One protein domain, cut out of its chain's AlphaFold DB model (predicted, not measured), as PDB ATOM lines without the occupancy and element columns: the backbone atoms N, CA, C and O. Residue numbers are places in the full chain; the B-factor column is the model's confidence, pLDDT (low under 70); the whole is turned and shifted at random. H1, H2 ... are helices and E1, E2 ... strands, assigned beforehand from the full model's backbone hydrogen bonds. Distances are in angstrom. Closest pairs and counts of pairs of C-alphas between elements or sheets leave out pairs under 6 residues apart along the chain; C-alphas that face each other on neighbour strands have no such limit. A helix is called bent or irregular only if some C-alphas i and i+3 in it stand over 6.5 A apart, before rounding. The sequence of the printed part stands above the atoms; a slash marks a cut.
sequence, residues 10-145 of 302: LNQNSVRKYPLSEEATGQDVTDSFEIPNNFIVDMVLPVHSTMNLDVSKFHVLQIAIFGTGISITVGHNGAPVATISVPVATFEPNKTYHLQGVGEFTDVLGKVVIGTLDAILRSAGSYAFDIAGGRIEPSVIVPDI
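This is residues 10 to 145 of the 302 residues of an uncharacterized protein of marine sediment metagenome (UniProt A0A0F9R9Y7). One eight-stranded sheet, bent back on itself like an open trough, makes the core: E7, E2 and E3 form one leaf, E5, E6, E1 and E8 form the other, and E4 is the hinge between them. The leaves face each other only in part, and the long stretch of residues 15 to 39 with the short helix H2 lies at the open side, while H1 only grazes the sheet from outside. The printed part has 136 residues with two named helices and eight named strands, in the chain order H1 E1 E2 E3 E4 E5 E6 E7 H2 E8, and under half of its residues, 65, are in named elements. The sheet's order is E7 E2 E3 E4 E5 E6 E1 E8, mixed, and the class is mostly strand. The whole is compact, with a radius of gyration of the C-alphas of 13.7 A and spans of 40 by 30 by 29 A.

In the sheet, E7 is residues 125 to 128, E2 is residues 58 to 66 and 24.2 A long, and E3 is residues 69 to 76 and 23.5 A long. E4, residues 79 to 87, is 24.0 A long and bends by 54 degrees at residue 82. E5 is residues 95 to 101, 19.5 A, and E6 is residues 109 to 114, 16.4 A. E1, residues 40 to 48, is 23.2 A long and begins at C-alpha 40, (-41.824, -33.010, 18.269). E8, residues 141 to 144, ends at C-alpha 144, (-22.817, -26.560, 8.611). H1 is residues 10 to 14, with C-alpha 10 at (-46.072, -31.949, 10.153), and H2 is residues 131 to 134.

The sheet is a folded sheet, one sheet bent back into two leaves that face each other, with 15 pairs of C-alphas within 11 A. It is strongly twisted, and its edge strands are E7 and E8, which are apart. E2 to E6 make a meander, each strand the antiparallel neighbour of the one before, and each successive pair is a hairpin. N 64 and O 71 of E2 and E3 are within hydrogen-bond range at 2.8 A, as are N 74 and O 82 of E3 and E4 at 2.8 A. Across E4 and E5, N 83 and O 100 are 2.8 A apart, and across E5 and E6, N 97 and O 112 are 2.8 A apart. E7 is antiparallel to E2, with N 65 and O 125 at 2.8 A. E1 pairs in a staggered way: its residues 40 to 44 pair with E6, antiparallel, with N 44 and O 111 at 2.9 A, and its residues 45 to 48 pair with E8, parallel, with N 47 and O 142 at 2.9 A. H2 is on the sheet at a height over the sheet of 5.3 A, and only just over none of its strands, with 2 of its 4 C-alphas falling on E2; the closest C-alphas of E2 and H2, those of Val 60 and Gly 134, are 4.7 A apart. H1 only grazes the sheet with residues 10 to 14, and its closest C-alpha to E1 is that of Asn 13, 5.1 A from that of Val 41. H1 and H2 are apart. In H1 every O i to N i+4 pair is within hydrogen-bond range; H2, with 4 residues, is too short for such a pair, and its one O i to N i+3 pair is not within range.

The two C-alphas farthest apart are those of Thr 50 and Arg 122, at 40.6 A. The printed part, residues 10 to 145, has no cut. H1 to E1 is a long link of 25 residues, whose C-alphas lie 8 to 18 A from the mean of all C-alphas. The links E2 to E3, E3 to E4 and E7 to H2 are tight. The mean pLDDT of the printed part is 91.8, and residue 145 is under 70.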
ATOM      1  N   LEU A  10     -45.919 -32.007   8.697       82.69
ATOM      2  CA  LEU A  10     -46.072 -31.949  10.153       82.69
ATOM      3  C   LEU A  10     -47.184 -32.876  10.663       82.69
ATOM      4  O   LEU A  10     -47.044 -33.506  11.709       82.69
ATOM      5  N   ASN A  11     -48.267 -33.024   9.896       82.00
ATOM      6  CA  ASN A  11     -49.363 -33.920  10.256       82.00
ATOM      7  C   ASN A  11     -48.930 -35.388  10.130       82.00
ATOM      8  O   ASN A  11     -49.241 -36.189  11.012       82.00
ATOM      9  N   GLN A  12     -48.156 -35.737   9.095       84.44
ATOM     10  CA  GLN A  12     -47.586 -37.084   8.963       84.44
ATOM     11  C   GLN A  12     -46.610 -37.405  10.094       84.44
ATOM     12  O   GLN A  12     -46.593 -38.528  10.597       84.44
ATOM     13  N   ASN A  13     -45.815 -36.424  10.513       85.31
ATOM     14  CA  ASN A  13     -44.859 -36.624  11.589       85.31
ATOM     15  C   ASN A  13     -45.528 -36.699  12.958       85.31
ATOM     16  O   ASN A  13     -45.061 -37.463  13.783       85.31
ATOM     17  N   SER A  14     -46.674 -36.044  13.177       82.44
ATOM     18  CA  SER A  14     -47.401 -36.144  14.454       82.44
ATOM     19  C   SER A  14     -47.946 -37.544  14.783       82.44
ATOM     20  O   SER A  14     -48.290 -37.818  15.934       82.44
ATOM     21  N   VAL A  15     -48.035 -38.438  13.788       84.12
ATOM     22  CA  VAL A  15     -48.395 -39.855  13.987       84.12
ATOM     23  C   VAL A  15     -47.177 -40.783  14.050       84.12
ATOM     24  O   VAL A  15     -47.333 -41.969  14.342       84.12
ATOM     25  N   ARG A  16     -45.969 -40.267  13.794       83.00
ATOM     26  CA  ARG A  16     -44.692 -40.993  13.853       83.00
ATOM     27  C   ARG A  16     -43.869 -40.488  15.040       83.00
ATOM     28  O   ARG A  16     -44.147 -39.435  15.586       83.00
ATOM     29  N   LYS A  17     -42.833 -41.222  15.439       85.56
ATOM     30  CA  LYS A  17     -41.892 -40.782  16.487       85.56
ATOM     31  C   LYS A  17     -40.801 -39.838  15.952       85.56
ATOM     32  O   LYS A  17     -39.725 -39.776  16.523       85.56
ATOM     33  N   TYR A  18     -41.038 -39.111  14.858       90.50
ATOM     34  CA  TYR A  18     -40.029 -38.197  14.299       90.50
ATOM     35  C   TYR A  18     -39.767 -37.048  15.290       90.50
ATOM     36  O   TYR A  18     -40.731 -36.537  15.846       90.50
ATOM     37  N   PRO A  19     -38.520 -36.612  15.552       93.81
ATOM     38  CA  PRO A  19     -37.261 -36.893  14.859       93.81
ATOM     39  C   PRO A  19     -36.484 -38.095  15.410       93.81
ATOM     40  O   PRO A  19     -35.320 -38.274  15.053       93.81
ATOM     41  N   LEU A  20     -37.073 -38.888  16.309       94.44
ATOM     42  CA  LEU A  20     -36.416 -40.083  16.820       94.44
ATOM     43  C   LEU A  20     -36.256 -41.113  15.700       94.44
ATOM     44  O   LEU A  20     -37.122 -41.255  14.831       94.44
ATOM     45  N   SER A  21     -35.137 -41.826  15.744       93.81
ATOM     46  CA  SER A  21     -34.874 -42.928  14.828       93.81
ATOM     47  C   SER A  21     -35.830 -44.092  15.092       93.81
ATOM     48  O   SER A  21     -36.304 -44.273  16.213       93.81
ATOM     49  N   GLU A  22     -36.085 -44.927  14.084       89.44
ATOM     50  CA  GLU A  22     -36.947 -46.113  14.230       89.44
ATOM     51  C   GLU A  22     -36.409 -47.123  15.258       89.44
ATOM     52  O   GLU A  22     -37.170 -47.910  15.817       89.44
ATOM     53  N   GLU A  23     -35.101 -47.085  15.528       90.19
ATOM     54  CA  GLU A  23     -34.440 -47.915  16.538       90.19
ATOM     55  C   GLU A  23     -34.588 -47.363  17.968       90.19
ATOM     56  O   GLU A  23     -34.274 -48.072  18.925       90.19
ATOM     57  N   ALA A  24     -35.040 -46.114  18.134       94.31
ATOM     58  CA  ALA A  24     -35.180 -45.485  19.442       94.31
ATOM     59  C   ALA A  24     -36.486 -45.901  20.130       94.31
ATOM     60  O   ALA A  24     -37.566 -45.864  19.535       94.31
ATOM     61  N   THR A  25     -36.422 -46.235  21.420       95.25
ATOM     62  CA  THR A  25     -37.633 -46.600  22.176       95.25
ATOM     63  C   THR A  25     -38.517 -45.381  22.462       95.25
ATOM     64  O   THR A  25     -39.746 -45.496  22.506       95.25
ATOM     65  N   GLY A  26     -37.913 -44.197  22.608       94.50
ATOM     66  CA  GLY A  26     -38.565 -42.979  23.084       94.50
ATOM     67  C   GLY A  26     -38.773 -42.948  24.599       94.50
ATOM     68  O   GLY A  26     -39.449 -42.040  25.076       94.50
ATOM     69  N   GLN A  27     -38.238 -43.923  25.339       96.81
ATOM     70  CA  GLN A  27     -38.359 -44.027  26.795       96.81
ATOM     71  C   GLN A  27     -37.127 -43.450  27.494       96.81
ATOM     72  O   GLN A  27     -36.014 -43.519  26.970       96.81
ATOM     73  N   ASP A  28     -37.339 -42.839  28.656       97.38
ATOM     74  CA  ASP A  28     -36.262 -42.335  29.502       97.38
ATOM     75  C   ASP A  28     -35.485 -43.487  30.168       97.38
ATOM     76  O   ASP A  28     -35.946 -44.623  30.209       97.38
ATOM     77  N   VAL A  29     -34.317 -43.197  30.747       96.69
ATOM     78  CA  VAL A  29     -33.429 -44.208  31.367       96.69
ATOM     79  C   VAL A  29     -34.109 -44.989  32.506       96.69
ATOM     80  O   VAL A  29     -33.642 -46.063  32.886       96.69
ATOM     81  N   THR A  30     -35.189 -44.453  33.083       95.75
ATOM     82  CA  THR A  30     -35.932 -45.094  34.178       95.75
ATOM     83  C   THR A  30     -37.230 -45.781  33.745       95.75
ATOM     84  O   THR A  30     -37.933 -46.305  34.610       95.75
ATOM     85  N   ASP A  31     -37.557 -45.776  32.448       94.44
ATOM     86  CA  ASP A  31     -38.820 -46.265  31.873       94.44
ATOM     87  C   ASP A  31     -40.086 -45.637  32.509       94.44
ATOM     88  O   ASP A  31     -41.176 -46.214  32.507       94.44
ATOM     89  N   SER A  32     -39.956 -44.441  33.089       94.44
ATOM     90  CA  SER A  32     -41.034 -43.700  33.752       94.44
ATOM     91  C   SER A  32     -41.755 -42.717  32.825       94.44
ATOM     92  O   SER A  32     -42.872 -42.285  33.123       94.44
ATOM     93  N   PHE A  33     -41.131 -42.361  31.703       96.12
ATOM     94  CA  PHE A  33     -41.615 -41.383  30.746       96.12
ATOM     95  C   PHE A  33     -41.309 -41.808  29.311       96.12
ATOM     96  O   PHE A  33     -40.207 -42.243  28.989       96.12
ATOM     97  N   GLU A  34     -42.291 -41.620  28.432       95.62
ATOM     98  CA  GLU A  34     -42.159 -41.833  26.994       95.62
ATOM     99  C   GLU A  34     -42.452 -40.524  26.260       95.62
ATOM    100  O   GLU A  34     -43.454 -39.856  26.537       95.62
ATOM    101  N   ILE A  35     -41.587 -40.159  25.311       95.06
ATOM    102  CA  ILE A  35     -41.758 -38.973  24.470       95.06
ATOM    103  C   ILE A  35     -43.029 -39.148  23.623       95.06
ATOM    104  O   ILE A  35     -43.089 -40.067  22.801       95.06
ATOM    105  N   PRO A  36     -44.041 -38.269  23.757       94.31
ATOM    106  CA  PRO A  36     -45.251 -38.375  22.952       94.31
ATOM    107  C   PRO A  36     -44.969 -38.139  21.462       94.31
ATOM    108  O   PRO A  36     -44.319 -37.159  21.103       94.31
ATOM    109  N   ASN A  37     -45.532 -38.973  20.583       91.00
ATOM    110  CA  ASN A  37     -45.330 -38.884  19.124       91.00
ATOM    111  C   ASN A  37     -45.701 -37.517  18.524       91.00
ATOM    112  O   ASN A  37     -45.153 -37.096  17.517       91.00
ATOM    113  N   ASN A  38     -46.657 -36.819  19.130       90.69
ATOM    114  CA  ASN A  38     -47.140 -35.525  18.658       90.69
ATOM    115  C   ASN A  38     -46.422 -34.330  19.307       90.69
ATOM    116  O   ASN A  38     -46.833 -33.188  19.089       90.69
ATOM    117  N   PHE A  39     -45.393 -34.574  20.126       93.56
ATOM    118  CA  PHE A  39     -44.661 -33.512  20.806       93.56
ATOM    119  C   PHE A  39     -43.691 -32.809  19.857       93.56
ATOM    120  O   PHE A  39     -43.847 -31.616  19.607       93.56
ATOM    121  N   ILE A  40     -42.728 -33.536  19.293       93.69
ATOM    122  CA  ILE A  40     -41.824 -33.010  18.269       93.69
ATOM    123  C   ILE A  40     -42.319 -33.517  16.920       93.69
ATOM    124  O   ILE A  40     -42.643 -34.688  16.791       93.69
ATOM    125  N   VAL A  41     -42.431 -32.632  15.932       93.19
ATOM    126  CA  VAL A  41     -42.941 -32.982  14.593       93.19
ATOM    127  C   VAL A  41     -41.971 -32.619  13.473       93.19
ATOM    128  O   VAL A  41     -42.128 -33.082  12.346       93.19
ATOM    129  N   ASP A  42     -40.954 -31.810  13.767       93.88
ATOM    130  CA  ASP A  42     -39.830 -31.576  12.867       93.88
ATOM    131  C   ASP A  42     -38.586 -31.171  13.663       93.88
ATOM    132  O   ASP A  42     -38.693 -30.580  14.740       93.88
ATOM    133  N   MET A  43     -37.404 -31.464  13.136       95.12
ATOM    134  CA  MET A  43     -36.137 -31.011  13.706       95.12
ATOM    135  C   MET A  43     -35.100 -30.906  12.593       95.12
ATOM    136  O   MET A  43     -35.093 -31.711  11.665       95.12
ATOM    137  N   VAL A  44     -34.216 -29.917  12.707       95.06
ATOM    138  CA  VAL A  44     -32.967 -29.833  11.945       95.06
ATOM    139  C   VAL A  44     -31.880 -29.354  12.895       95.06
ATOM    140  O   VAL A  44     -32.045 -28.318  13.544       95.06
ATOM    141  N   LEU A  45     -30.774 -30.088  12.963       93.69
ATOM    142  CA  LEU A  45     -29.613 -29.746  13.776       93.69
ATOM    143  C   LEU A  45     -28.385 -29.575  12.873       93.69
ATOM    144  O   LEU A  45     -27.776 -30.569  12.474       93.69
ATOM    145  N   PRO A  46     -28.023 -28.331  12.528       91.19
ATOM    146  CA  PRO A  46     -26.769 -28.042  11.860       91.19
ATOM    147  C   PRO A  46     -25.598 -28.313  12.800       91.19
ATOM    148  O   PRO A  46     -25.619 -27.870  13.943       91.19
ATOM    149  N   VAL A  47     -24.582 -29.032  12.338       88.56
ATOM    150  CA  VAL A  47     -23.369 -29.308  13.114       88.56
ATOM    151  C   VAL A  47     -22.157 -28.968  12.267       88.56
ATOM    152  O   VAL A  47     -22.095 -29.345  11.094       88.56
ATOM    153  N   HIS A  48     -21.195 -28.251  12.845       84.50
ATOM    154  CA  HIS A  48     -20.041 -27.758  12.110       84.50
ATOM    155  C   HIS A  48     -19.235 -28.906  11.489       84.50
ATOM    156  O   HIS A  48     -18.793 -29.831  12.171       84.50
ATOM    157  N   SER A  49     -19.019 -28.835  10.176       79.38
ATOM    158  CA  SER A  49     -18.429 -29.927   9.383       79.38
ATOM    159  C   SER A  49     -16.989 -30.306   9.763       79.38
ATOM    160  O   SER A  49     -16.539 -31.402   9.433       79.38
ATOM    161  N   THR A  50     -16.256 -29.435  10.462       76.75
ATOM    162  CA  THR A  50     -14.905 -29.749  10.969       76.75
ATOM    163  C   THR A  50     -14.916 -30.593  12.240       76.75
ATOM    164  O   THR A  50     -13.895 -31.202  12.572       76.75
ATOM    165  N   MET A  51     -16.043 -30.654  12.954       76.56
ATOM    166  CA  MET A  51     -16.185 -31.518  14.115       76.56
ATOM    167  C   MET A  51     -16.378 -32.952  13.609       76.56
ATOM    168  O   MET A  51     -17.409 -33.291  13.035       76.56
ATOM    169  N   ASN A  52     -15.362 -33.803  13.781       81.81
ATOM    170  CA  ASN A  52     -15.392 -35.207  13.359       81.81
ATOM    171  C   ASN A  52     -16.304 -36.040  14.281       81.81
ATOM    172  O   ASN A  52     -15.834 -36.822  15.111       81.81
ATOM    173  N   LEU A  53     -17.612 -35.808  14.182       88.38
ATOM    174  CA  LEU A  53     -18.634 -36.372  15.055       88.38
ATOM    175  C   LEU A  53     -19.356 -37.528  14.373       88.38
ATOM    176  O   LEU A  53     -19.731 -37.470  13.203       88.38
ATOM    177  N   ASP A  54     -19.606 -38.575  15.149       91.19
ATOM    178  CA  ASP A  54     -20.443 -39.689  14.724       91.19
ATOM    179  C   ASP A  54     -21.923 -39.296  14.825       91.19
ATOM    180  O   ASP A  54     -22.451 -39.134  15.930       91.19
ATOM    181  N   VAL A  55     -22.586 -39.156  13.674       90.69
ATOM    182  CA  VAL A  55     -23.999 -38.754  13.580       90.69
ATOM    183  C   VAL A  55     -24.952 -39.727  14.279       90.69
ATOM    184  O   VAL A  55     -26.038 -39.336  14.693       90.69
ATOM    185  N   SER A  56     -24.550 -40.988  14.465       91.06
ATOM    186  CA  SER A  56     -25.388 -42.002  15.112       91.06
ATOM    187  C   SER A  56     -25.538 -41.807  16.623       91.06
ATOM    188  O   SER A  56     -26.422 -42.412  17.227       91.06
ATOM    189  N   LYS A  57     -24.693 -40.965  17.233       94.44
ATOM    190  CA  LYS A  57     -24.646 -40.739  18.686       94.44
ATOM    191  C   LYS A  57     -25.426 -39.511  19.151       94.44
ATOM    192  O   LYS A  57     -25.448 -39.231  20.357       94.44
ATOM    193  N   PHE A  58     -26.047 -38.780  18.227       96.00
ATOM    194  CA  PHE A  58     -26.976 -37.715  18.584       96.00
ATOM    195  C   PHE A  58     -28.270 -38.309  19.133       96.00
ATOM    196  O   PHE A  58     -28.860 -39.225  18.557       96.00
ATOM    197  N   HIS A  59     -28.707 -37.776  20.264       97.06
ATOM    198  CA  HIS A  59     -29.942 -38.178  20.918       97.06
ATOM    199  C   HIS A  59     -30.546 -36.990  21.660       97.06
ATOM    200  O   HIS A  59     -29.848 -36.044  22.034       97.06
ATOM    201  N   VAL A  60     -31.854 -37.035  21.897       97.19
ATOM    202  CA  VAL A  60     -32.458 -36.239  22.965       97.19
ATOM    203  C   VAL A  60     -31.775 -36.682  24.251       97.19
ATOM    204  O   VAL A  60     -31.816 -37.860  24.562       97.19
ATOM    205  N   LEU A  61     -31.099 -35.772  24.947       97.56
ATOM    206  CA  LEU A  61     -30.368 -36.058  26.183       97.56
ATOM    207  C   LEU A  61     -31.280 -35.890  27.396       97.56
ATOM    208  O   LEU A  61     -31.253 -36.685  28.334       97.56
ATOM    209  N   GLN A  62     -32.092 -34.834  27.381       97.56
ATOM    210  CA  GLN A  62     -32.952 -34.489  28.500       97.56
ATOM    211  C   GLN A  62     -34.190 -33.734  28.031       97.56
ATOM    212  O   GLN A  62     -34.106 -32.851  27.175       97.56
ATOM    213  N   ILE A  63     -35.326 -34.035  28.651       97.31
ATOM    214  CA  ILE A  63     -36.540 -33.231  28.567       97.31
ATOM    215  C   ILE A  63     -36.948 -32.851  29.985       97.31
ATOM    216  O   ILE A  63     -37.226 -33.714  30.817       97.31
ATOM    217  N   ALA A  64     -36.991 -31.553  30.258       96.94
ATOM    218  CA  ALA A  64     -37.428 -31.014  31.533       96.94
ATOM    219  C   ALA A  64     -38.755 -30.272  31.360       96.94
ATOM    220  O   ALA A  64     -38.875 -29.378  30.526       96.94
ATOM    221  N   ILE A  65     -39.760 -30.662  32.135       96.06
ATOM    222  CA  ILE A  65     -41.142 -30.206  32.015       96.06
ATOM    223  C   ILE A  65     -41.512 -29.496  33.310       96.06
ATOM    224  O   ILE A  65     -41.627 -30.110  34.374       96.06
ATOM    225  N   PHE A  66     -41.711 -28.187  33.202       92.12
ATOM    226  CA  PHE A  66     -42.096 -27.306  34.294       92.12
ATOM    227  C   PHE A  66     -43.443 -26.652  33.975       92.12
ATOM    228  O   PHE A  66     -43.843 -26.546  32.817       92.12
ATOM    229  N   GLY A  67     -44.145 -26.148  34.994       85.31
ATOM    230  CA  GLY A  67     -45.462 -25.527  34.793       85.31
ATOM    231  C   GLY A  67     -45.455 -24.307  33.860       85.31
ATOM    232  O   GLY A  67     -46.482 -23.972  33.281       85.31
ATOM    233  N   THR A  68     -44.307 -23.645  33.697       90.50
ATOM    234  CA  THR A  68     -44.147 -22.442  32.866       90.50
ATOM    235  C   THR A  68     -43.513 -22.712  31.500       90.50
ATOM    236  O   THR A  68     -43.569 -21.846  30.625       90.50
ATOM    237  N   GLY A  69     -42.919 -23.887  31.283       93.12
ATOM    238  CA  GLY A  69     -42.134 -24.156  30.083       93.12
ATOM    239  C   GLY A  69     -41.562 -25.564  30.030       93.12
ATOM    240  O   GLY A  69     -41.464 -26.259  31.039       93.12
ATOM    241  N   ILE A  70     -41.155 -25.960  28.830       95.75
ATOM    242  CA  ILE A  70     -40.466 -27.222  28.572       95.75
ATOM    243  C   ILE A  70     -39.079 -26.898  28.041       95.75
ATOM    244  O   ILE A  70     -38.941 -26.065  27.149       95.75
ATOM    245  N   SER A  71     -38.058 -27.558  28.570       96.12
ATOM    246  CA  SER A  71     -36.712 -27.513  28.019       96.12
ATOM    247  C   SER A  71     -36.371 -28.849  27.379       96.12
ATOM    248  O   SER A  71     -36.603 -29.902  27.972       96.12
ATOM    249  N   ILE A  72     -35.829 -28.804  26.165       96.69
ATOM    250  CA  ILE A  72     -35.312 -29.976  25.461       96.69
ATOM    251  C   ILE A  72     -33.821 -29.746  25.281       96.69
ATOM    252  O   ILE A  72     -33.407 -28.708  24.769       96.69
ATOM    253  N   THR A  73     -33.016 -30.714  25.691       97.31
ATOM    254  CA  THR A  73     -31.575 -30.713  25.460       97.31
ATOM    255  C   THR A  73     -31.237 -31.876  24.549       97.31
ATOM    256  O   THR A  73     -31.568 -33.024  24.843       97.31
ATOM    257  N   VAL A  74     -30.582 -31.573  23.436       97.12
ATOM    258  CA  VAL A  74     -29.993 -32.546  22.518       97.12
ATOM    259  C   VAL A  74     -28.540 -32.742  22.917       97.12
ATOM    260  O   VAL A  74     -27.844 -31.773  23.228       97.12
ATOM    261  N   GLY A  75     -28.082 -33.987  22.915       95.88
ATOM    262  CA  GLY A  75     -26.713 -34.336  23.254       95.88
ATOM    263  C   GLY A  75     -26.047 -35.233  22.222       95.88
ATOM    264  O   GLY A  75     -26.692 -35.868  21.388       95.88
ATOM    265  N   HIS A  76     -24.724 -35.297  22.318       95.25
ATOM    266  CA  HIS A  76     -23.862 -36.202  21.572       95.25
ATOM    267  C   HIS A  76     -23.053 -37.021  22.566       95.25
ATOM    268  O   HIS A  76     -22.312 -36.467  23.376       95.25
ATOM    269  N   ASN A  77     -23.230 -38.345  22.550       93.38
ATOM    270  CA  ASN A  77     -22.469 -39.265  23.407       93.38
ATOM    271  C   ASN A  77     -22.463 -38.885  24.914       93.38
ATOM    272  O   ASN A  77     -21.467 -39.079  25.608       93.38
ATOM    273  N   GLY A  78     -23.571 -38.319  25.406       91.44
ATOM    274  CA  GLY A  78     -23.782 -37.909  26.799       91.44
ATOM    275  C   GLY A  78     -23.420 -36.452  27.109       91.44
ATOM    276  O   GLY A  78     -23.758 -35.967  28.185       91.44
ATOM    277  N   ALA A  79     -22.773 -35.736  26.183       93.88
ATOM    278  CA  ALA A  79     -22.484 -34.311  26.326       93.88
ATOM    279  C   ALA A  79     -23.617 -33.458  25.724       93.88
ATOM    280  O   ALA A  79     -24.126 -33.811  24.657       93.88
ATOM    281  N   PRO A  80     -24.025 -32.345  26.360       95.12
ATOM    282  CA  PRO A  80     -25.023 -31.441  25.793       95.12
ATOM    283  C   PRO A  80     -24.462 -30.727  24.555       95.12
ATOM    284  O   PRO A  80     -23.336 -30.238  24.572       95.12
ATOM    285  N   VAL A  81     -25.269 -30.663  23.497       94.56
ATOM    286  CA  VAL A  81     -24.932 -30.019  22.217       94.56
ATOM    287  C   VAL A  81     -25.748 -28.757  22.035       94.56
ATOM    288  O   VAL A  81     -25.197 -27.698  21.773       94.56
ATOM    289  N   ALA A  82     -27.067 -28.865  22.170       95.31
ATOM    290  CA  ALA A  82     -27.956 -27.737  21.986       95.31
ATOM    291  C   ALA A  82     -29.159 -27.845  22.912       95.31
ATOM    292  O   ALA A  82     -29.632 -28.940  23.219       95.31
ATOM    293  N   THR A  83     -29.668 -26.702  23.344       96.12
ATOM    294  CA  THR A  83     -30.829 -26.614  24.219       96.12
ATOM    295  C   THR A  83     -31.862 -25.656  23.651       96.12
ATOM    296  O   THR A  83     -31.563 -24.753  22.871       96.12
ATOM    297  N   ILE A  84     -33.107 -25.879  24.035       95.56
ATOM    298  CA  ILE A  84     -34.234 -25.024  23.704       95.56
ATOM    299  C   ILE A  84     -35.144 -24.921  24.913       95.56
ATOM    300  O   ILE A  84     -35.305 -25.882  25.665       95.56
ATOM    301  N   SER A  85     -35.756 -23.753  25.083       94.31
ATOM    302  CA  SER A  85     -36.808 -23.520  26.068       94.31
ATOM    303  C   SER A  85     -38.075 -23.064  25.359       94.31
ATOM    304  O   SER A  85     -38.086 -22.041  24.678       94.31
ATOM    305  N   VAL A  86     -39.146 -23.835  25.519       94.69
ATOM    306  CA  VAL A  86     -40.466 -23.588  24.940       94.69
ATOM    307  C   VAL A  86     -41.387 -23.096  26.059       94.69
ATOM    308  O   VAL A  86     -41.843 -23.900  26.876       94.69
ATOM    309  N   PRO A  87     -41.644 -21.782  26.155       94.50
ATOM    310  CA  PRO A  87     -42.569 -21.232  27.144       94.50
ATOM    311  C   PRO A  87     -44.015 -21.641  26.835       94.50
ATOM    312  O   PRO A  87     -44.498 -21.450  25.721       94.50
ATOM    313  N   VAL A  88     -44.741 -22.141  27.840       94.12
ATOM    314  CA  VAL A  88     -46.151 -22.560  27.679       94.12
ATOM    315  C   VAL A  88     -47.051 -21.363  27.357       94.12
ATOM    316  O   VAL A  88     -47.988 -21.483  26.575       94.12
ATOM    317  N   ALA A  89     -46.758 -20.191  27.928       93.94
ATOM    318  CA  ALA A  89     -47.595 -18.996  27.798       93.94
ATOM    319  C   ALA A  89     -47.663 -18.423  26.371       93.94
ATOM    320  O   ALA A  89     -48.659 -17.804  26.012       93.94
ATOM    321  N   THR A  90     -46.611 -18.612  25.573       92.69
ATOM    322  CA  THR A  90     -46.519 -18.118  24.189       92.69
ATOM    323  C   THR A  90     -46.407 -19.260  23.181       92.69
ATOM    324  O   THR A  90     -46.010 -19.045  22.034       92.69
ATOM    325  N   PHE A  91     -46.744 -20.478  23.613       94.81
ATOM    326  CA  PHE A  91     -46.711 -21.652  22.763       94.81
ATOM    327  C   PHE A  91     -47.778 -21.562  21.671       94.81
ATOM    328  O   PHE A  91     -48.965 -21.378  21.940       94.81
ATOM    329  N   GLU A  92     -47.345 -21.779  20.435       92.19
ATOM    330  CA  GLU A  92     -48.215 -21.989  19.285       92.19
ATOM    331  C   GLU A  92     -47.915 -23.369  18.670       92.19
ATOM    332  O   GLU A  92     -46.740 -23.674  18.416       92.19
ATOM    333  N   PRO A  93     -48.948 -24.201  18.422       91.00
ATOM    334  CA  PRO A  93     -48.800 -25.483  17.738       91.00
ATOM    335  C   PRO A  93     -48.138 -25.348  16.370       91.00
ATOM    336  O   PRO A  93     -48.436 -24.421  15.617       91.00
ATOM    337  N   ASN A  94     -47.287 -26.314  16.022       89.62
ATOM    338  CA  ASN A  94     -46.571 -26.397  14.745       89.62
ATOM    339  C   ASN A  94     -45.663 -25.192  14.441       89.62
ATOM    340  O   ASN A  94     -45.275 -24.972  13.290       89.62
ATOM    341  N   LYS A  95     -45.289 -24.417  15.466       88.44
ATOM    342  CA  LYS A  95     -44.333 -23.319  15.335       88.44
ATOM    343  C   LYS A  95     -42.900 -23.820  15.450       88.44
ATOM    344  O   LYS A  95     -42.605 -24.771  16.174       88.44
ATOM    345  N   THR A  96     -42.014 -23.145  14.727       91.12
ATOM    346  CA  THR A  96     -40.573 -23.360  14.823       91.12
ATOM    347  C   THR A  96     -40.012 -22.629  16.037       91.12
ATOM    348  O   THR A  96     -40.265 -21.442  16.230       91.12
ATOM    349  N   TYR A  97     -39.211 -23.339  16.813       92.62
ATOM    350  CA  TYR A  97     -38.413 -22.823  17.910       92.62
ATOM    351  C   TYR A  97     -36.941 -23.148  17.621       92.62
ATOM    352  O   TYR A  97     -36.636 -24.141  16.957       92.62
ATOM    353  N   HIS A  98     -36.022 -22.317  18.103       92.25
ATOM    354  CA  HIS A  98     -34.601 -22.448  17.785       92.25
ATOM    355  C   HIS A  98     -33.838 -23.198  18.878       92.25
ATOM    356  O   HIS A  98     -33.986 -22.904  20.063       92.25
ATOM    357  N   LEU A  99     -33.026 -24.166  18.456       93.00
ATOM    358  CA  LEU A  99     -32.032 -24.812  19.304       93.00
ATOM    359  C   LEU A  99     -30.784 -23.941  19.330       93.00
ATOM    360  O   LEU A  99     -30.273 -23.575  18.273       93.00
ATOM    361  N   GLN A 100     -30.295 -23.661  20.528       92.81
ATOM    362  CA  GLN A 100     -29.066 -22.915  20.744       92.81
ATOM    363  C   GLN A 100     -27.978 -23.847  21.246       92.81
ATOM    364  O   GLN A 100     -28.174 -24.589  22.210       92.81
ATOM    365  N   GLY A 101     -26.842 -23.797  20.568       91.56
ATOM    366  CA  GLY A 101     -25.633 -24.515  20.902       91.56
ATOM    367  C   GLY A 101     -25.104 -24.212  22.302       91.56
ATOM    368  O   GLY A 101     -25.234 -23.096  22.804       91.56
ATOM    369  N   VAL A 102     -24.498 -25.210  22.944       90.00
ATOM    370  CA  VAL A 102     -23.964 -25.110  24.309       90.00
ATOM    371  C   VAL A 102     -22.521 -25.606  24.343       90.00
ATOM    372  O   VAL A 102     -22.167 -26.587  23.692       90.00
ATOM    373  N   GLY A 103     -21.675 -24.954  25.144       86.62
ATOM    374  CA  GLY A 103     -20.294 -25.387  25.358       86.62
ATOM    375  C   GLY A 103     -19.448 -25.257  24.093       86.62
ATOM    376  O   GLY A 103     -19.329 -24.172  23.542       86.62
ATOM    377  N   GLU A 104     -18.857 -26.358  23.630       83.44
ATOM    378  CA  GLU A 104     -18.044 -26.366  22.401       83.44
ATOM    379  C   GLU A 104     -18.884 -26.256  21.121       83.44
ATOM    380  O   GLU A 104     -18.339 -26.023  20.049       83.44
ATOM    381  N   PHE A 105     -20.207 -26.386  21.238       87.25
ATOM    382  CA  PHE A 105     -21.156 -26.339  20.131       87.25
ATOM    383  C   PHE A 105     -21.828 -24.973  19.992       87.25
ATOM    384  O   PHE A 105     -22.930 -24.902  19.472       87.25
ATOM    385  N   THR A 106     -21.237 -23.880  20.485       83.00
ATOM    386  CA  THR A 106     -21.852 -22.531  20.463       83.00
ATOM    387  C   THR A 106     -22.258 -22.037  19.073       83.00
ATOM    388  O   THR A 106     -23.074 -21.128  18.958       83.00
ATOM    389  N   ASP A 107     -21.676 -22.610  18.026       79.81
ATOM    390  CA  ASP A 107     -21.974 -22.352  16.620       79.81
ATOM    391  C   ASP A 107     -23.189 -23.128  16.084       79.81
ATOM    392  O   ASP A 107     -23.687 -22.830  14.999       79.81
ATOM    393  N   VAL A 108     -23.710 -24.095  16.841       87.19
ATOM    394  CA  VAL A 108     -24.878 -24.889  16.462       87.19
ATOM    395  C   VAL A 108     -26.160 -24.079  16.651       87.19
ATOM    396  O   VAL A 108     -26.595 -23.809  17.770       87.19
ATOM    397  N   LEU A 109     -26.817 -23.745  15.539       86.94
ATOM    398  CA  LEU A 109     -28.138 -23.113  15.518       86.94
ATOM    399  C   LEU A 109     -29.133 -24.001  14.782       86.94
ATOM    400  O   LEU A 109     -29.256 -23.975  13.559       86.94
ATOM    401  N   GLY A 110     -29.851 -24.810  15.555       91.19
ATOM    402  CA  GLY A 110     -30.860 -25.719  15.034       91.19
ATOM    403  C   GLY A 110     -32.269 -25.152  15.088       91.19
ATOM    404  O   GLY A 110     -32.539 -24.059  15.593       91.19
ATOM    405  N   LYS A 111     -33.207 -25.950  14.597       93.31
ATOM    406  CA  LYS A 111     -34.635 -25.695  14.739       93.31
ATOM    407  C   LYS A 111     -35.372 -26.953  15.158       93.31
ATOM    408  O   LYS A 111     -35.013 -28.061  14.767       93.31
ATOM    409  N   VAL A 112     -36.439 -26.756  15.916       94.50
ATOM    410  CA  VAL A 112     -37.380 -27.787  16.342       94.50
ATOM    411  C   VAL A 112     -38.782 -27.254  16.127       94.50
ATOM    412  O   VAL A 112     -39.075 -26.113  16.478       94.50
ATOM    413  N   VAL A 113     -39.663 -28.070  15.563       94.50
ATOM    414  CA  VAL A 113     -41.086 -27.760  15.456       94.50
ATOM    415  C   VAL A 113     -41.836 -28.610  16.463       94.50
ATOM    416  O   VAL A 113     -41.739 -29.839  16.453       94.50
ATOM    417  N   ILE A 114     -42.579 -27.937  17.336       93.88
ATOM    418  CA  ILE A 114     -43.350 -28.577  18.400       93.88
ATOM    419  C   ILE A 114     -44.807 -28.681  17.956       93.88
ATOM    420  O   ILE A 114     -45.415 -27.676  17.594       93.88
ATOM    421  N   GLY A 115     -45.362 -29.892  17.978       92.06
ATOM    422  CA  GLY A 115     -46.731 -30.182  17.552       92.06
ATOM    423  C   GLY A 115     -47.757 -29.725  18.585       92.06
ATOM    424  O   GLY A 115     -48.444 -28.727  18.382       92.06
ATOM    425  N   THR A 116     -47.854 -30.431  19.712       92.44
ATOM    426  CA  THR A 116     -48.727 -30.069  20.846       92.44
ATOM    427  C   THR A 116     -48.035 -30.291  22.189       92.44
ATOM    428  O   THR A 116     -47.146 -31.134  22.315       92.44
ATOM    429  N   LEU A 117     -48.475 -29.549  23.211       93.38
ATOM    430  CA  LEU A 117     -48.028 -29.710  24.594       93.38
ATOM    431  C   LEU A 117     -48.980 -30.565  25.461       93.38
ATOM    432  O   LEU A 117     -48.660 -30.863  26.610       93.38
ATOM    433  N   ASP A 118     -50.128 -31.006  24.936       91.06
ATOM    434  CA  ASP A 118     -51.204 -31.616  25.739       91.06
ATOM    435  C   ASP A 118     -50.828 -32.943  26.414       91.06
ATOM    436  O   ASP A 118     -51.299 -33.255  27.511       91.06
ATOM    437  N   ALA A 119     -50.034 -33.768  25.728       90.81
ATOM    438  CA  ALA A 119     -49.608 -35.066  26.243       90.81
ATOM    439  C   ALA A 119     -48.432 -34.911  27.210       90.81
ATOM    440  O   ALA A 119     -48.418 -35.527  28.274       90.81
ATOM    441  N   ILE A 120     -47.478 -34.050  26.856       92.56
ATOM    442  CA  ILE A 120     -46.233 -33.889  27.600       92.56
ATOM    443  C   ILE A 120     -46.435 -33.146  28.927       92.56
ATOM    444  O   ILE A 120     -45.868 -33.545  29.936       92.56
ATOM    445  N   LEU A 121     -47.327 -32.149  28.981       92.38
ATOM    446  CA  LEU A 121     -47.613 -31.396  30.212       92.38
ATOM    447  C   LEU A 121     -48.313 -32.221  31.306       92.38
ATOM    448  O   LEU A 121     -48.490 -31.732  32.421       92.38
ATOM    449  N   ARG A 122     -48.702 -33.473  31.025       90.50
ATOM    450  CA  ARG A 122     -49.245 -34.402  32.034       90.50
ATOM    451  C   ARG A 122     -48.163 -34.987  32.941       90.50
ATOM    452  O   ARG A 122     -48.492 -35.479  34.018       90.50
ATOM    453  N   SER A 123     -46.905 -34.918  32.514       89.31
ATOM    454  CA  SER A 123     -45.757 -35.497  33.202       89.31
ATOM    455  C   SER A 123     -44.798 -34.382  33.600       89.31
ATOM    456  O   SER A 123     -44.013 -33.906  32.789       89.31
ATOM    457  N   ALA A 124     -44.883 -33.927  34.850       93.00
ATOM    458  CA  ALA A 124     -43.952 -32.940  35.386       93.00
ATOM    459  C   ALA A 124     -42.685 -33.629  35.902       93.00
ATOM    460  O   ALA A 124     -42.767 -34.616  36.633       93.00
ATOM    461  N   GLY A 125     -41.519 -33.077  35.576       95.25
ATOM    462  CA  GLY A 125     -40.247 -33.654  35.989       95.25
ATOM    463  C   GLY A 125     -39.126 -33.385  35.003       95.25
ATOM    464  O   GLY A 125     -39.272 -32.623  34.051       95.25
ATOM    465  N   SER A 126     -37.987 -34.013  35.255       96.25
ATOM    466  CA  SER A 126     -36.834 -33.988  34.366       96.25
ATOM    467  C   SER A 126     -36.471 -35.416  34.013       96.25
ATOM    468  O   SER A 126     -36.118 -36.194  34.897       96.25
ATOM    469  N   TYR A 127     -36.536 -35.729  32.727       97.62
ATOM    470  CA  TYR A 127     -36.345 -37.067  32.192       97.62
ATOM    471  C   TYR A 127     -35.076 -37.084  31.355       97.62
ATOM    472  O   TYR A 127     -34.902 -36.241  30.472       97.62
ATOM    473  N   ALA A 128     -34.173 -38.005  31.676       97.81
ATOM    474  CA  ALA A 128     -32.916 -38.194  30.967       97.81
ATOM    475  C   ALA A 128     -33.024 -39.416  30.062       97.81
ATOM    476  O   ALA A 128     -33.640 -40.413  30.432       97.81
ATOM    477  N   PHE A 129     -32.396 -39.347  28.901       97.69
ATOM    478  CA  PHE A 129     -32.442 -40.387  27.884       97.69
ATOM    479  C   PHE A 129     -31.016 -40.805  27.547       97.69
ATOM    480  O   PHE A 129     -30.106 -39.974  27.517       97.69
ATOM    481  N   ASP A 130     -30.820 -42.092  27.294       96.38
ATOM    482  CA  ASP A 130     -29.597 -42.587  26.680       96.38
ATOM    483  C   ASP A 130     -29.753 -42.638  25.150       96.38
ATOM    484  O   ASP A 130     -30.773 -42.236  24.581       96.38
ATOM    485  N   ILE A 131     -28.723 -43.126  24.456       96.00
ATOM    486  CA  ILE A 131     -28.768 -43.236  22.995       96.00
ATOM    487  C   ILE A 131     -29.890 -44.191  22.565       96.00
ATOM    488  O   ILE A 131     -30.567 -43.901  21.591       96.00
ATOM    489  N   ALA A 132     -30.134 -45.298  23.273       95.44
ATOM    490  CA  ALA A 132     -31.179 -46.252  22.892       95.44
ATOM    491  C   ALA A 132     -32.596 -45.671  23.059       95.44
ATOM    492  O   ALA A 132     -33.480 -45.944  22.247       95.44
ATOM    493  N   GLY A 133     -32.807 -44.839  24.078       95.00
ATOM    494  CA  GLY A 133     -34.073 -44.168  24.343       95.00
ATOM    495  C   GLY A 133     -34.332 -42.968  23.439       95.00
ATOM    496  O   GLY A 133     -35.443 -42.795  22.943       95.00
ATOM    497  N   GLY A 134     -33.311 -42.144  23.194       95.81
ATOM    498  CA  GLY A 134     -33.469 -40.822  22.587       95.81
ATOM    499  C   GLY A 134     -32.847 -40.632  21.204       95.81
ATOM    500  O   GLY A 134     -32.774 -39.481  20.771       95.81
ATOM    501  N   ARG A 135     -32.340 -41.678  20.529       96.81
ATOM    502  CA  ARG A 135     -31.591 -41.528  19.262       96.81
ATOM    503  C   ARG A 135     -32.351 -40.701  18.237       96.81
ATOM    504  O   ARG A 135     -33.502 -40.999  17.931       96.81
ATOM    505  N   ILE A 136     -31.674 -39.716  17.662       95.88
ATOM    506  CA  ILE A 136     -32.218 -38.876  16.594       95.88
ATOM    507  C   ILE A 136     -31.855 -39.490  15.238       95.88
ATOM    508  O   ILE A 136     -30.774 -40.057  15.064       95.88
ATOM    509  N   GLU A 137     -32.766 -39.386  14.274       94.56
ATOM    510  CA  GLU A 137     -32.534 -39.844  12.909       94.56
ATOM    511  C   GLU A 137     -31.378 -39.054  12.258       94.56
ATOM    512  O   GLU A 137     -31.406 -37.821  12.263       94.56
ATOM    513  N   PRO A 138     -30.370 -39.704  11.641       89.31
ATOM    514  CA  PRO A 138     -29.229 -39.000  11.052       89.31
ATOM    515  C   PRO A 138     -29.595 -37.963   9.984       89.31
ATOM    516  O   PRO A 138     -28.841 -37.018   9.778       89.31
ATOM    517  N   SER A 139     -30.748 -38.105   9.323       89.19
ATOM    518  CA  SER A 139     -31.243 -37.145   8.324       89.19
ATOM    519  C   SER A 139     -31.589 -35.767   8.903       89.19
ATOM    520  O   SER A 139     -31.636 -34.787   8.164       89.19
ATOM    521  N   VAL A 140     -31.795 -35.684  10.220       92.25
ATOM    522  CA  VAL A 140     -32.020 -34.439  10.968       92.25
ATOM    523  C   VAL A 140     -30.716 -33.659  11.153       92.25
ATOM    524  O   VAL A 140     -30.744 -32.440  11.329       92.25
ATOM    525  N   ILE A 141     -29.574 -34.352  11.115       92.00
ATOM    526  CA  ILE A 141     -28.250 -33.770  11.319       92.00
ATOM    527  C   ILE A 141     -27.710 -33.288   9.974       92.00
ATOM    528  O   ILE A 141     -27.480 -34.076   9.057       92.00
ATOM    529  N   VAL A 142     -27.499 -31.980   9.849       90.12
ATOM    530  CA  VAL A 142     -27.055 -31.351   8.598       90.12
ATOM    531  C   VAL A 142     -25.665 -30.751   8.814       90.12
ATOM    532  O   VAL A 142     -25.447 -30.106   9.833       90.12
ATOM    533  N   PRO A 143     -24.695 -30.932   7.904       84.69
ATOM    534  CA  PRO A 143     -23.402 -30.276   8.047       84.69
ATOM    535  C   PRO A 143     -23.550 -28.763   7.860       84.69
ATOM    536  O   PRO A 143     -24.068 -28.312   6.835       84.69
ATOM    537  N   ASP A 144     -23.048 -27.984   8.816       81.94
ATOM    538  CA  ASP A 144     -22.817 -26.560   8.611       81.94
ATOM    539  C   ASP A 144     -21.448 -26.352   7.947       81.94
ATOM    540  O   ASP A 144     -20.404 -26.836   8.406       81.94
ATOM    541  N   ILE A 145     -21.484 -25.678   6.801       66.75
ATOM    542  CA  ILE A 145     -20.339 -25.396   5.929       66.75
ATOM    543  C   ILE A 145     -20.035 -23.893   5.858       66.75
ATOM    544  O   ILE A 145     -19.194 -23.476   5.060       66.75
TER     545      ILE A 145